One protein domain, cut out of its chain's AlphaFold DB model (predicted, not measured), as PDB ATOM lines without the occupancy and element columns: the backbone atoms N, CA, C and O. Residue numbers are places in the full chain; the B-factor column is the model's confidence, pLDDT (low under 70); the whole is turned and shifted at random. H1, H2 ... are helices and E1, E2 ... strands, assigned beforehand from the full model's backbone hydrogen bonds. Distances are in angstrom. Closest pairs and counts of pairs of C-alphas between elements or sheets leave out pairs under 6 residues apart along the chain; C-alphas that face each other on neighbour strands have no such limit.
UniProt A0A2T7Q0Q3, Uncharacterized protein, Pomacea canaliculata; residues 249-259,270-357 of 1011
ATOM      1  N   ARG A 249     -37.854 -19.011  23.654       71.94
ATOM      2  CA  ARG A 249     -38.324 -20.035  22.717       71.94
ATOM      3  C   ARG A 249     -39.509 -19.505  21.909       71.94
ATOM      4  O   ARG A 249     -40.528 -19.160  22.502       71.94
ATOM      5  N   GLY A 250     -39.383 -19.499  20.584       65.25
ATOM      6  CA  GLY A 250     -40.507 -19.376  19.655       65.25
ATOM      7  C   GLY A 250     -41.028 -20.767  19.290       65.25
ATOM      8  O   GLY A 250     -40.260 -21.626  18.847       65.25
ATOM      9  N   ARG A 251     -42.318 -21.027  19.514       63.16
ATOM     10  CA  ARG A 251     -42.970 -22.287  19.126       63.16
ATOM     11  C   ARG A 251     -43.317 -22.285  17.635       63.16
ATOM     12  O   ARG A 251     -43.393 -21.243  16.987       63.16
ATOM     13  N   LEU A 252     -43.573 -23.478  17.097       51.47
ATOM     14  CA  LEU A 252     -44.079 -23.661  15.739       51.47
ATOM     15  C   LEU A 252     -45.391 -22.871  15.559       51.47
ATOM     16  O   LEU A 252     -46.367 -23.141  16.255       51.47
ATOM     17  N   GLY A 253     -45.389 -21.889  14.653       56.09
ATOM     18  CA  GLY A 253     -46.501 -20.954  14.428       56.09
ATOM     19  C   GLY A 253     -46.263 -19.518  14.921       56.09
ATOM     20  O   GLY A 253     -46.997 -18.624  14.510       56.09
ATOM     21  N   ASP A 254     -45.217 -19.267  15.718       65.25
ATOM     22  CA  ASP A 254     -44.862 -17.909  16.175       65.25
ATOM     23  C   ASP A 254     -44.196 -17.059  15.070       65.25
ATOM     24  O   ASP A 254     -44.094 -15.837  15.191       65.25
ATOM     25  N   ALA A 255     -43.742 -17.695  13.984       65.19
ATOM     26  CA  ALA A 255     -43.227 -17.040  12.787       65.19
ATOM     27  C   ALA A 255     -44.346 -16.893  11.743       65.19
ATOM     28  O   ALA A 255     -44.765 -17.870  11.124       65.19
ATOM     29  N   VAL A 256     -44.826 -15.665  11.528       73.50
ATOM     30  CA  VAL A 256     -45.929 -15.392  10.588       73.50
ATOM     31  C   VAL A 256     -45.375 -14.912   9.248       73.50
ATOM     32  O   VAL A 256     -44.722 -13.867   9.180       73.50
ATOM     33  N   VAL A 257     -45.674 -15.642   8.169       76.06
ATOM     34  CA  VAL A 257     -45.381 -15.214   6.791       76.06
ATOM     35  C   VAL A 257     -46.461 -14.230   6.338       76.06
ATOM     36  O   VAL A 257     -47.632 -14.585   6.236       76.06
ATOM     37  N   SER A 258     -46.073 -12.984   6.077       75.38
ATOM     38  CA  SER A 258     -46.969 -11.895   5.672       75.38
ATOM     39  C   SER A 258     -46.623 -11.381   4.275       75.38
ATOM     40  O   SER A 258     -45.448 -11.301   3.919       75.38
ATOM     41  N   ASN A 259     -47.635 -10.981   3.496       69.06
ATOM     42  CA  ASN A 259     -47.460 -10.339   2.187       69.06
ATOM     43  C   ASN A 259     -47.705  -8.820   2.283       69.06
ATOM     44  O   ASN A 259     -48.646  -8.407   2.962       69.06
ATOM     45  N   VAL A 270     -37.918  -3.853   6.684       83.12
ATOM     46  CA  VAL A 270     -36.495  -4.093   6.428       83.12
ATOM     47  C   VAL A 270     -36.074  -5.379   7.126       83.12
ATOM     48  O   VAL A 270     -36.440  -5.604   8.278       83.12
ATOM     49  N   CYS A 271     -35.313  -6.226   6.434       83.06
ATOM     50  CA  CYS A 271     -34.796  -7.450   7.035       83.06
ATOM     51  C   CYS A 271     -33.765  -7.125   8.124       83.06
ATOM     52  O   CYS A 271     -32.785  -6.437   7.853       83.06
ATOM     53  N   SER A 272     -33.956  -7.676   9.324       80.44
ATOM     54  CA  SER A 272     -33.049  -7.482  10.466       80.44
ATOM     55  C   SER A 272     -31.633  -8.037  10.224       80.44
ATOM     56  O   SER A 272     -30.662  -7.497  10.740       80.44
ATOM     57  N   SER A 273     -31.497  -9.057   9.365       77.38
ATOM     58  CA  SER A 273     -30.201  -9.654   8.999       77.38
ATOM     59  C   SER A 273     -29.454  -8.871   7.909       77.38
ATOM     60  O   SER A 273     -28.289  -8.528   8.083       77.38
ATOM     61  N   CYS A 274     -30.108  -8.547   6.784       79.75
ATOM     62  CA  CYS A 274     -29.435  -7.926   5.630       79.75
ATOM     63  C   CYS A 274     -29.699  -6.423   5.452       79.75
ATOM     64  O   CYS A 274     -29.224  -5.832   4.481       79.75
ATOM     65  N   GLY A 275     -30.503  -5.802   6.321       77.44
ATOM     66  CA  GLY A 275     -30.794  -4.365   6.289       77.44
ATOM     67  C   GLY A 275     -31.522  -3.877   5.031       77.44
ATOM     68  O   GLY A 275     -31.667  -2.672   4.835       77.44
ATOM     69  N   SER A 276     -31.994  -4.788   4.175       79.81
ATOM     70  CA  SER A 276     -32.593  -4.457   2.879       79.81
ATOM     71  C   SER A 276     -34.129  -4.411   2.946       79.81
ATOM     72  O   SER A 276     -34.730  -5.231   3.652       79.81
ATOM     73  N   PRO A 277     -34.786  -3.480   2.224       79.69
ATOM     74  CA  PRO A 277     -36.245  -3.376   2.183       79.69
ATOM     75  C   PRO A 277     -36.863  -4.586   1.468       79.69
ATOM     76  O   PRO A 277     -36.545  -4.870   0.313       79.69
ATOM     77  N   ILE A 278     -37.769  -5.292   2.145       80.25
ATOM     78  CA  ILE A 278     -38.387  -6.530   1.667       80.25
ATOM     79  C   ILE A 278     -39.617  -6.186   0.818       80.25
ATOM     80  O   ILE A 278     -40.587  -5.613   1.307       80.25
ATOM     81  N   ARG A 279     -39.576  -6.526  -0.476       71.88
ATOM     82  CA  ARG A 279     -40.643  -6.228  -1.459       71.88
ATOM     83  C   ARG A 279     -41.512  -7.447  -1.828       71.88
ATOM     84  O   ARG A 279     -42.187  -7.427  -2.849       71.88
ATOM     85  N   GLY A 280     -41.503  -8.488  -0.996       73.50
ATOM     86  CA  GLY A 280     -42.237  -9.750  -1.175       73.50
ATOM     87  C   GLY A 280     -42.659 -10.361   0.173       73.50
ATOM     88  O   GLY A 280     -42.650  -9.628   1.164       73.50
ATOM     89  N   PRO A 281     -43.026 -11.659   0.241       75.75
ATOM     90  CA  PRO A 281     -43.372 -12.318   1.503       75.75
ATOM     91  C   PRO A 281     -42.239 -12.163   2.522       75.75
ATOM     92  O   PRO A 281     -41.071 -12.370   2.188       75.75
ATOM     93  N   PHE A 282     -42.573 -11.801   3.757       80.75
ATOM     94  CA  PHE A 282     -41.613 -11.619   4.847       80.75
ATOM     95  C   PHE A 282     -42.087 -12.319   6.119       80.75
ATOM     96  O   PHE A 282     -43.285 -12.476   6.349       80.75
ATOM     97  N   VAL A 283     -41.138 -12.750   6.945       83.44
ATOM     98  CA  VAL A 283     -41.391 -13.462   8.200       83.44
ATOM     99  C   VAL A 283     -41.329 -12.469   9.352       83.44
ATOM    100  O   VAL A 283     -40.332 -11.760   9.504       83.44
ATOM    101  N   THR A 284     -42.378 -12.424  10.170       82.69
ATOM    102  CA  THR A 284     -42.392 -11.646  11.417       82.69
ATOM    103  C   THR A 284     -42.248 -12.598  12.596       82.69
ATOM    104  O   THR A 284     -43.091 -13.473  12.779       82.69
ATOM    105  N   ALA A 285     -41.179 -12.437  13.374       76.88
ATOM    106  CA  ALA A 285     -40.875 -13.273  14.532       76.88
ATOM    107  C   ALA A 285     -40.036 -12.484  15.548       76.88
ATOM    108  O   ALA A 285     -39.146 -11.717  15.170       76.88
ATOM    109  N   VAL A 286     -40.344 -12.657  16.836       75.69
ATOM    110  CA  VAL A 286     -39.673 -11.989  17.970       75.69
ATOM    111  C   VAL A 286     -39.566 -10.459  17.820       75.69
ATOM    112  O   VAL A 286     -38.554  -9.836  18.123       75.69
ATOM    113  N   GLY A 287     -40.624  -9.830  17.300       72.94
ATOM    114  CA  GLY A 287     -40.687  -8.376  17.114       72.94
ATOM    115  C   GLY A 287     -39.863  -7.820  15.943       72.94
ATOM    116  O   GLY A 287     -39.847  -6.605  15.760       72.94
ATOM    117  N   ASN A 288     -39.229  -8.674  15.130       81.44
ATOM    118  CA  ASN A 288     -38.421  -8.289  13.969       81.44
ATOM    119  C   ASN A 288     -38.982  -8.857  12.650       81.44
ATOM    120  O   ASN A 288     -39.685  -9.869  12.640       81.44
ATOM    121  N   CYS A 289     -38.647  -8.205  11.529       83.56
ATOM    122  CA  CYS A 289     -38.978  -8.656  10.172       83.56
ATOM    123  C   CYS A 289     -37.751  -9.281   9.492       83.56
ATOM    124  O   CYS A 289     -36.648  -8.730   9.542       83.56
ATOM    125  N   TRP A 290     -37.946 -10.404   8.805       85.06
ATOM    126  CA  TRP A 290     -36.892 -11.173   8.142       85.06
ATOM    127  C   TRP A 290     -37.330 -11.547   6.726       85.06
ATOM    128  O   TRP A 290     -38.507 -11.817   6.493       85.06
ATOM    129  N   CYS A 291     -36.409 -11.577   5.759       82.12
ATOM    130  CA  CYS A 291     -36.731 -12.178   4.466       82.12
ATOM    131  C   CYS A 291     -36.670 -13.714   4.567       82.12
ATOM    132  O   CYS A 291     -35.899 -14.232   5.382       82.12
ATOM    133  N   PRO A 292     -37.429 -14.455   3.738       79.12
ATOM    134  CA  PRO A 292     -37.524 -15.916   3.825       79.12
ATOM    135  C   PRO A 292     -36.182 -16.656   3.724       79.12
ATOM    136  O   PRO A 292     -36.040 -17.747   4.267       79.12
ATOM    137  N   ASP A 293     -35.189 -16.060   3.061       78.56
ATOM    138  CA  ASP A 293     -33.853 -16.652   2.920       78.56
ATOM    139  C   ASP A 293     -32.900 -16.333   4.081       78.56
ATOM    140  O   ASP A 293     -31.895 -17.016   4.241       78.56
ATOM    141  N   HIS A 294     -33.217 -15.345   4.927       80.94
ATOM    142  CA  HIS A 294     -32.400 -14.985   6.097       80.94
ATOM    143  C   HIS A 294     -33.056 -15.349   7.437       80.94
ATOM    144  O   HIS A 294     -32.485 -15.069   8.489       80.94
ATOM    145  N   PHE A 295     -34.226 -15.995   7.423       86.50
ATOM    146  CA  PHE A 295     -34.832 -16.610   8.608       86.50
ATOM    147  C   PHE A 295     -34.323 -18.051   8.778       86.50
ATOM    148  O   PHE A 295     -35.049 -19.032   8.592       86.50
ATOM    149  N   VAL A 296     -33.025 -18.170   9.050       86.44
ATOM    150  CA  VAL A 296     -32.278 -19.436   9.110       86.44
ATOM    151  C   VAL A 296     -31.501 -19.549  10.420       86.44
ATOM    152  O   VAL A 296     -31.234 -18.542  11.074       86.44
ATOM    153  N   CYS A 297     -31.121 -20.773  10.801       85.56
ATOM    154  CA  CYS A 297     -30.251 -21.004  11.954       85.56
ATOM    155  C   CYS A 297     -28.926 -20.244  11.785       85.56
ATOM    156  O   CYS A 297     -28.216 -20.442  10.799       85.56
ATOM    157  N   ALA A 298     -28.571 -19.423  12.774       82.94
ATOM    158  CA  ALA A 298     -27.347 -18.628  12.806       82.94
ATOM    159  C   ALA A 298     -26.072 -19.482  12.926       82.94
ATOM    160  O   ALA A 298     -24.971 -18.969  12.733       82.94
ATOM    161  N   ASN A 299     -26.199 -20.781  13.227       79.31
ATOM    162  CA  ASN A 299     -25.087 -21.720  13.160       79.31
ATOM    163  C   ASN A 299     -24.656 -21.926  11.688       79.31
ATOM    164  O   ASN A 299     -25.432 -22.502  10.912       79.31
ATOM    165  N   PRO A 300     -23.421 -21.544  11.298       73.00
ATOM    166  CA  PRO A 300     -22.949 -21.619   9.911       73.00
ATOM    167  C   PRO A 300     -22.939 -23.038   9.330       73.00
ATOM    168  O   PRO A 300     -22.978 -23.204   8.116       73.00
ATOM    169  N   GLN A 301     -22.879 -24.063  10.186       72.38
ATOM    170  CA  GLN A 301     -22.884 -25.467   9.766       72.38
ATOM    171  C   GLN A 301     -24.295 -26.046   9.572       72.38
ATOM    172  O   GLN A 301     -24.430 -27.165   9.083       72.38
ATOM    173  N   CYS A 302     -25.341 -25.312   9.960       82.88
ATOM    174  CA  CYS A 302     -26.724 -25.777   9.902       82.88
ATOM    175  C   CYS A 302     -27.523 -25.045   8.827       82.88
ATOM    176  O   CYS A 302     -28.046 -25.695   7.928       82.88
ATOM    177  N   GLY A 303     -27.624 -23.711   8.904       74.75
ATOM    178  CA  GLY A 303     -28.282 -22.881   7.881       74.75
ATOM    179  C   GLY A 303     -29.741 -23.242   7.545       74.75
ATOM    180  O   GLY A 303     -30.271 -22.767   6.543       74.75
ATOM    181  N   ILE A 304     -30.402 -24.087   8.347       83.88
ATOM    182  CA  ILE A 304     -31.764 -24.572   8.082       83.88
ATOM    183  C   ILE A 304     -32.761 -23.420   8.230       83.88
ATOM    184  O   ILE A 304     -32.669 -22.640   9.179       83.88
ATOM    185  N   LYS A 305     -33.739 -23.342   7.316       82.69
ATOM    186  CA  LYS A 305     -34.861 -22.395   7.382       82.69
ATOM    187  C   LYS A 305     -35.723 -22.686   8.611       82.69
ATOM    188  O   LYS A 305     -36.218 -23.796   8.777       82.69
ATOM    189  N   LEU A 306     -35.903 -21.682   9.465       83.31
ATOM    190  CA  LEU A 306     -36.596 -21.804  10.755       83.31
ATOM    191  C   LEU A 306     -38.112 -21.567  10.650       83.31
ATOM    192  O   LEU A 306     -38.797 -21.512  11.659       83.31
ATOM    193  N   ILE A 307     -38.644 -21.391   9.437       77.75
ATOM    194  CA  ILE A 307     -40.056 -21.048   9.198       77.75
ATOM    195  C   ILE A 307     -40.981 -22.186   9.658       77.75
ATOM    196  O   ILE A 307     -41.999 -21.932  10.295       77.75
ATOM    197  N   ASP A 308     -40.576 -23.432   9.400       71.69
ATOM    198  CA  ASP A 308     -41.372 -24.637   9.669       71.69
ATOM    199  C   ASP A 308     -40.878 -25.422  10.901       71.69
ATOM    200  O   ASP A 308     -41.261 -26.573  11.111       71.69
ATOM    201  N   ILE A 309     -39.983 -24.836  11.708       73.44
ATOM    202  CA  ILE A 309     -39.315 -25.507  12.835       73.44
ATOM    203  C   ILE A 309     -39.269 -24.556  14.038       73.44
ATOM    204  O   ILE A 309     -39.056 -23.358  13.880       73.44
ATOM    205  N   GLY A 310     -39.442 -25.078  15.257       75.62
ATOM    206  CA  GLY A 310     -39.243 -24.296  16.483       75.62
ATOM    207  C   GLY A 310     -37.832 -23.697  16.556       75.62
ATOM    208  O   GLY A 310     -36.846 -24.337  16.169       75.62
ATOM    209  N   PHE A 311     -37.729 -22.465  17.050       82.31
ATOM    210  CA  PHE A 311     -36.465 -21.734  17.119       82.31
ATOM    211  C   PHE A 311     -36.275 -21.066  18.482       82.31
ATOM    212  O   PHE A 311     -37.226 -20.780  19.212       82.31
ATOM    213  N   VAL A 312     -35.019 -20.818  18.831       80.94
ATOM    214  CA  VAL A 312     -34.619 -20.172  20.080       80.94
ATOM    215  C   VAL A 312     -33.861 -18.896  19.741       80.94
ATOM    216  O   VAL A 312     -32.907 -18.926  18.965       80.94
ATOM    217  N   GLU A 313     -34.304 -17.773  20.303       81.69
ATOM    218  CA  GLU A 313     -33.606 -16.495  20.206       81.69
ATOM    219  C   GLU A 313     -32.663 -16.333  21.402       81.69
ATOM    220  O   GLU A 313     -33.095 -16.347  22.560       81.69
ATOM    221  N   GLU A 314     -31.381 -16.120  21.115       75.00
ATOM    222  CA  GLU A 314     -30.392 -15.735  22.115       75.00
ATOM    223  C   GLU A 314     -29.511 -14.604  21.566       75.00
ATOM    224  O   GLU A 314     -28.904 -14.723  20.502       75.00
ATOM    225  N   GLY A 315     -29.472 -13.465  22.268       67.81
ATOM    226  CA  GLY A 315     -28.621 -12.327  21.898       67.81
ATOM    227  C   GLY A 315     -28.917 -11.701  20.525       67.81
ATOM    228  O   GLY A 315     -28.017 -11.109  19.936       67.81
ATOM    229  N   GLY A 316     -30.145 -11.836  20.007       70.69
ATOM    230  CA  GLY A 316     -30.557 -11.332  18.689       70.69
ATOM    231  C   GLY A 316     -30.274 -12.278  17.513       70.69
ATOM    232  O   GLY A 316     -30.585 -11.936  16.373       70.69
ATOM    233  N   PHE A 317     -29.725 -13.469  17.776       79.00
ATOM    234  CA  PHE A 317     -29.528 -14.529  16.786       79.00
ATOM    235  C   PHE A 317     -30.540 -15.658  16.991       79.00
ATOM    236  O   PHE A 317     -30.947 -15.953  18.115       79.00
ATOM    237  N   LEU A 318     -30.939 -16.297  15.892       82.69
ATOM    238  CA  LEU A 318     -31.920 -17.379  15.891       82.69
ATOM    239  C   LEU A 318     -31.218 -18.720  15.692       82.69
ATOM    240  O   LEU A 318     -30.501 -18.907  14.711       82.69
ATOM    241  N   TYR A 319     -31.456 -19.672  16.586       83.62
ATOM    242  CA  TYR A 319     -30.921 -21.030  16.505       83.62
ATOM    243  C   TYR A 319     -32.066 -22.040  16.393       83.62
ATOM    244  O   TYR A 319     -33.134 -21.836  16.967       83.62
ATOM    245  N   CYS A 320     -31.867 -23.145  15.669       84.00
ATOM    246  CA  CYS A 320     -32.818 -24.256  15.734       84.00
ATOM    247  C   CYS A 320     -32.698 -24.967  17.091       84.00
ATOM    248  O   CYS A 320     -31.615 -24.996  17.680       84.00
ATOM    249  N   GLU A 321     -33.787 -25.574  17.572       78.12
ATOM    250  CA  GLU A 321     -33.804 -26.259  18.879       78.12
ATOM    251  C   GLU A 321     -32.667 -27.285  19.025       78.12
ATOM    252  O   GLU A 321     -32.012 -27.338  20.061       78.12
ATOM    253  N   ARG A 322     -32.355 -28.021  17.951       79.56
ATOM    254  CA  ARG A 322     -31.298 -29.045  17.928       79.56
ATOM    255  C   ARG A 322     -29.890 -28.473  18.110       79.56
ATOM    256  O   ARG A 322     -29.056 -29.094  18.766       79.56
ATOM    257  N   ASP A 323     -29.598 -27.334  17.491       80.31
ATOM    258  CA  ASP A 323     -28.269 -26.722  17.590       80.31
ATOM    259  C   ASP A 323     -28.110 -25.971  18.907       80.31
ATOM    260  O   ASP A 323     -27.036 -26.010  19.510       80.31
ATOM    261  N   TYR A 324     -29.192 -25.345  19.375       80.75
ATOM    262  CA  TYR A 324     -29.236 -24.727  20.690       80.75
ATOM    263  C   TYR A 324     -28.977 -25.768  21.786       80.75
ATOM    264  O   TYR A 324     -28.082 -25.585  22.606       80.75
ATOM    265  N   GLU A 325     -29.671 -26.906  21.749       79.19
ATOM    266  CA  GLU A 325     -29.502 -27.995  22.716       79.19
ATOM    267  C   GLU A 325     -28.068 -28.547  22.755       79.19
ATOM    268  O   GLU A 325     -27.518 -28.780  23.829       79.19
ATOM    269  N   ARG A 326     -27.437 -28.731  21.588       76.69
ATOM    270  CA  ARG A 326     -26.109 -29.358  21.495       76.69
ATOM    271  C   ARG A 326     -24.955 -28.448  21.889       76.69
ATOM    272  O   ARG A 326     -23.956 -28.948  22.399       76.69
ATOM    273  N   TYR A 327     -25.051 -27.155  21.593       74.88
ATOM    274  CA  TYR A 327     -23.890 -26.265  21.666       74.88
ATOM    275  C   TYR A 327     -24.063 -25.077  22.615       74.88
ATOM    276  O   TYR A 327     -23.053 -24.481  22.990       74.88
ATOM    277  N   LEU A 328     -25.294 -24.733  23.009       76.00
ATOM    278  CA  LEU A 328     -25.591 -23.492  23.738       76.00
ATOM    279  C   LEU A 328     -26.376 -23.711  25.043       76.00
ATOM    280  O   LEU A 328     -26.194 -22.956  25.995       76.00
ATOM    281  N   ALA A 329     -27.215 -24.747  25.126       78.81
ATOM    282  CA  ALA A 329     -28.104 -24.956  26.261       78.81
ATOM    283  C   ALA A 329     -27.339 -25.310  27.558       78.81
ATOM    284  O   ALA A 329     -26.507 -26.229  27.580       78.81
ATOM    285  N   PRO A 330     -27.636 -24.632  28.684       78.81
ATOM    286  CA  PRO A 330     -27.026 -24.953  29.967       78.81
ATOM    287  C   PRO A 330     -27.527 -26.310  30.473       78.81
ATOM    288  O   PRO A 330     -28.696 -26.654  30.320       78.81
ATOM    289  N   HIS A 331     -26.652 -27.090  31.105       82.25
ATOM    290  CA  HIS A 331     -27.000 -28.425  31.598       82.25
ATOM    291  C   HIS A 331     -27.470 -28.372  33.056       82.25
ATOM    292  O   HIS A 331     -26.936 -27.625  33.882       82.25
ATOM    293  N   CYS A 332     -28.473 -29.176  33.402       84.38
ATOM    294  CA  CYS A 332     -28.958 -29.260  34.774       84.38
ATOM    295  C   CYS A 332     -28.000 -30.067  35.654       84.38
ATOM    296  O   CYS A 332     -27.752 -31.236  35.391       84.38
ATOM    297  N   LYS A 333     -27.556 -29.515  36.786       82.75
ATOM    298  CA  LYS A 333     -26.626 -30.222  37.689       82.75
ATOM    299  C   LYS A 333     -27.172 -31.520  38.314       82.75
ATOM    300  O   LYS A 333     -26.383 -32.361  38.733       82.75
ATOM    301  N   LYS A 334     -28.498 -31.700  38.388       82.31
ATOM    302  CA  LYS A 334     -29.125 -32.915  38.945       82.31
ATOM    303  C   LYS A 334     -29.234 -34.052  37.931       82.31
ATOM    304  O   LYS A 334     -28.842 -35.169  38.237       82.31
ATOM    305  N   CYS A 335     -29.828 -33.782  36.769       83.38
ATOM    306  CA  CYS A 335     -30.121 -34.803  35.756       83.38
ATOM    307  C   CYS A 335     -29.154 -34.781  34.565       83.38
ATOM    308  O   CYS A 335     -29.228 -35.655  33.713       83.38
ATOM    309  N   ASN A 336     -28.266 -33.788  34.501       81.94
ATOM    310  CA  ASN A 336     -27.300 -33.556  33.429       81.94
ATOM    311  C   ASN A 336     -27.905 -33.376  32.023       81.94
ATOM    312  O   ASN A 336     -27.169 -33.384  31.045       81.94
ATOM    313  N   ALA A 337     -29.223 -33.192  31.912       80.19
ATOM    314  CA  ALA A 337     -29.894 -32.877  30.653       80.19
ATOM    315  C   ALA A 337     -29.829 -31.369  30.352       80.19
ATOM    316  O   ALA A 337     -29.813 -30.549  31.278       80.19
ATOM    317  N   ALA A 338     -29.798 -31.021  29.063       80.44
ATOM    318  CA  ALA A 338     -29.849 -29.646  28.578       80.44
ATOM    319  C   ALA A 338     -31.187 -28.984  28.951       80.44
ATOM    320  O   ALA A 338     -32.256 -29.558  28.743       80.44
ATOM    321  N   ILE A 339     -31.131 -27.777  29.514       79.94
ATOM    322  CA  ILE A 339     -32.310 -27.021  29.941       79.94
ATOM    323  C   ILE A 339     -32.784 -26.158  28.769       79.94
ATOM    324  O   ILE A 339     -32.106 -25.214  28.361       79.94
ATOM    325  N   ILE A 340     -33.969 -26.470  28.243       72.50
ATOM    326  CA  ILE A 340     -34.599 -25.732  27.143       72.50
ATOM    327  C   ILE A 340     -35.725 -24.864  27.724       72.50
ATOM    328  O   ILE A 340     -36.807 -25.366  28.023       72.50
ATOM    329  N   GLY A 341     -35.477 -23.561  27.889       72.00
ATOM    330  CA  GLY A 341     -36.447 -22.600  28.435       72.00
ATOM    331  C   GLY A 341     -36.041 -22.034  29.799       72.00
ATOM    332  O   GLY A 341     -34.891 -21.653  29.995       72.00
ATOM    333  N   GLU A 342     -36.990 -21.936  30.734       70.00
ATOM    334  CA  GLU A 342     -36.755 -21.340  32.057       70.00
ATOM    335  C   GLU A 342     -35.835 -22.215  32.924       70.00
ATOM    336  O   GLU A 342     -36.097 -23.396  33.162       70.00
ATOM    337  N   CYS A 343     -34.756 -21.619  33.434       79.19
ATOM    338  CA  CYS A 343     -33.785 -22.278  34.302       79.19
ATOM    339  C   CYS A 343     -33.676 -21.570  35.657       79.19
ATOM    340  O   CYS A 343     -33.738 -20.343  35.745       79.19
ATOM    341  N   VAL A 344     -33.452 -22.341  36.722       81.00
ATOM    342  CA  VAL A 344     -33.175 -21.806  38.061       81.00
ATOM    343  C   VAL A 344     -31.666 -21.740  38.272       81.00
ATOM    344  O   VAL A 344     -30.976 -22.759  38.217       81.00
ATOM    345  N   ASN A 345     -31.161 -20.539  38.556       81.62
ATOM    346  CA  ASN A 345     -29.752 -20.301  38.868       81.62
ATOM    347  C   ASN A 345     -29.569 -20.278  40.387       81.62
ATOM    348  O   ASN A 345     -29.929 -19.306  41.049       81.62
ATOM    349  N   ALA A 346     -29.008 -21.348  40.947       77.00
ATOM    350  CA  ALA A 346     -28.781 -21.486  42.385       77.00
ATOM    351  C   ALA A 346     -27.528 -22.331  42.652       77.00
ATOM    352  O   ALA A 346     -27.180 -23.208  41.861       77.00
ATOM    353  N   LEU A 347     -26.832 -22.081  43.767       79.88
ATOM    354  CA  LEU A 347     -25.597 -22.802  44.135       79.88
ATOM    355  C   LEU A 347     -24.502 -22.750  43.046       79.88
ATOM    356  O   LEU A 347     -23.823 -23.744  42.797       79.88
ATOM    357  N   GLN A 348     -24.353 -21.600  42.372       78.38
ATOM    358  CA  GLN A 348     -23.413 -21.409  41.251       78.38
ATOM    359  C   GLN A 348     -23.613 -22.419  40.100       78.38
ATOM    360  O   GLN A 348     -22.663 -22.816  39.426       78.38
ATOM    361  N   SER A 349     -24.833 -22.919  39.894       82.19
ATOM    362  CA  SER A 349     -25.154 -23.880  38.834       82.19
ATOM    363  C   SER A 349     -26.588 -23.694  38.330       82.19
ATOM    364  O   SER A 349     -27.409 -23.041  38.976       82.19
ATOM    365  N   THR A 350     -26.877 -24.268  37.166       83.69
ATOM    366  CA  THR A 350     -28.183 -24.216  36.502       83.69
ATOM    367  C   THR A 350     -28.986 -25.484  36.790       83.69
ATOM    368  O   THR A 350     -28.454 -26.601  36.769       83.69
ATOM    369  N   TRP A 351     -30.277 -25.325  37.074       86.44
ATOM    370  CA  TRP A 351     -31.182 -26.421  37.417       86.44
ATOM    371  C   TRP A 351     -32.508 -26.279  36.674       86.44
ATOM    372  O   TRP A 351     -32.968 -25.163  36.436       86.44
ATOM    373  N   HIS A 352     -33.167 -27.400  36.368       82.06
ATOM    374  CA  HIS A 352     -34.591 -27.343  36.043       82.06
ATOM    375  C   HIS A 352     -35.378 -26.861  37.276       82.06
ATOM    376  O   HIS A 352     -35.030 -27.276  38.390       82.06
ATOM    377  N   PRO A 353     -36.461 -26.082  37.101       83.25
ATOM    378  CA  PRO A 353     -37.361 -25.700  38.195       83.25
ATOM    379  C   PRO A 353     -37.842 -26.898  39.029       83.25
ATOM    380  O   PRO A 353     -37.897 -26.836  40.253       83.25
ATOM    381  N   GLU A 354     -38.086 -28.033  38.374       81.25
ATOM    382  CA  GLU A 354     -38.500 -29.290  39.010       81.25
ATOM    383  C   GLU A 354     -37.336 -30.074  39.642       81.25
ATOM    384  O   GLU A 354     -37.532 -30.933  40.501       81.25
ATOM    385  N   CYS A 355     -36.098 -29.806  39.222       82.44
ATOM    386  CA  CYS A 355     -34.914 -30.488  39.740       82.44
ATOM    387  C   CYS A 355     -34.347 -29.824  41.001       82.44
ATOM    388  O   CYS A 355     -33.675 -30.510  41.778       82.44
ATOM    389  N   PHE A 356     -34.616 -28.535  41.221       87.50
ATOM    390  CA  PHE A 356     -34.184 -27.806  42.411       87.50
ATOM    391  C   PHE A 356     -35.150 -28.050  43.583       87.50
ATOM    392  O   PHE A 356     -36.076 -27.283  43.837       87.50
ATOM    393  N   ILE A 357     -34.949 -29.175  44.276       88.69
ATOM    394  CA  ILE A 357     -35.837 -29.673  45.336       88.69
ATOM    395  C   ILE A 357     -35.182 -29.624  46.718       88.69
ATOM    396  O   ILE A 357     -33.968 -29.780  46.842       88.69
TER     397      ILE A 357
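What this domain is: This is residues 249 to 259 and 270 to 357 of the 1011 residues of an uncharacterized protein of Pomacea canaliculata (UniProt A0A2T7Q0Q3). With little regular structure, the printed part is a loose rod: the sheet E1-E2-E3 at one end, the hairpin E4-E5 with helix H1 in the middle, the hairpin E6-E7 at the other end. The 99 residues, 31 in named elements, are of mixed class: E1 E2 E3 E4 E5 H1 E6 E7, each sheet antiparallel. The radius of gyration of the C-alphas is 15.8 A; the spans are 52 by 24 by 21 A.

Where its parts are: Find E1, residues 256 to 258, from C-alpha 256 at (-45.929, -15.392, 10.588); then E2, 282 to 285, E3, 288 to 290, E4, 311 to 314, E5, 317 to 320, H1, 321 to 327, 10.3 A long, E6, 344 to 346, and E7, 349 to 351, ending with C-alpha 351 at (-31.182, -26.421, 37.417).

How they stand to each other: Look for N to O pairs within hydrogen-bond range: 258 to 282, 2.8 A, in E1-E2; 283 to 290, 2.8 A, in hairpin E2-E3; 312 to 319, 2.8 A, in hairpin E4-E5; 344 to 351, 2.9 A, in hairpin E6-E7. In H1 every O i to N i+4 pair is within range. E3 and E4 are apart.

The domain as a whole: Residues 260 to 269 are cut out, leaving 13.3 A between C-alphas 259 and 270. Links E3 to E4 and H1 to E6 are long. Residues 250 to 255, 259 and 315 have pLDDT under 70.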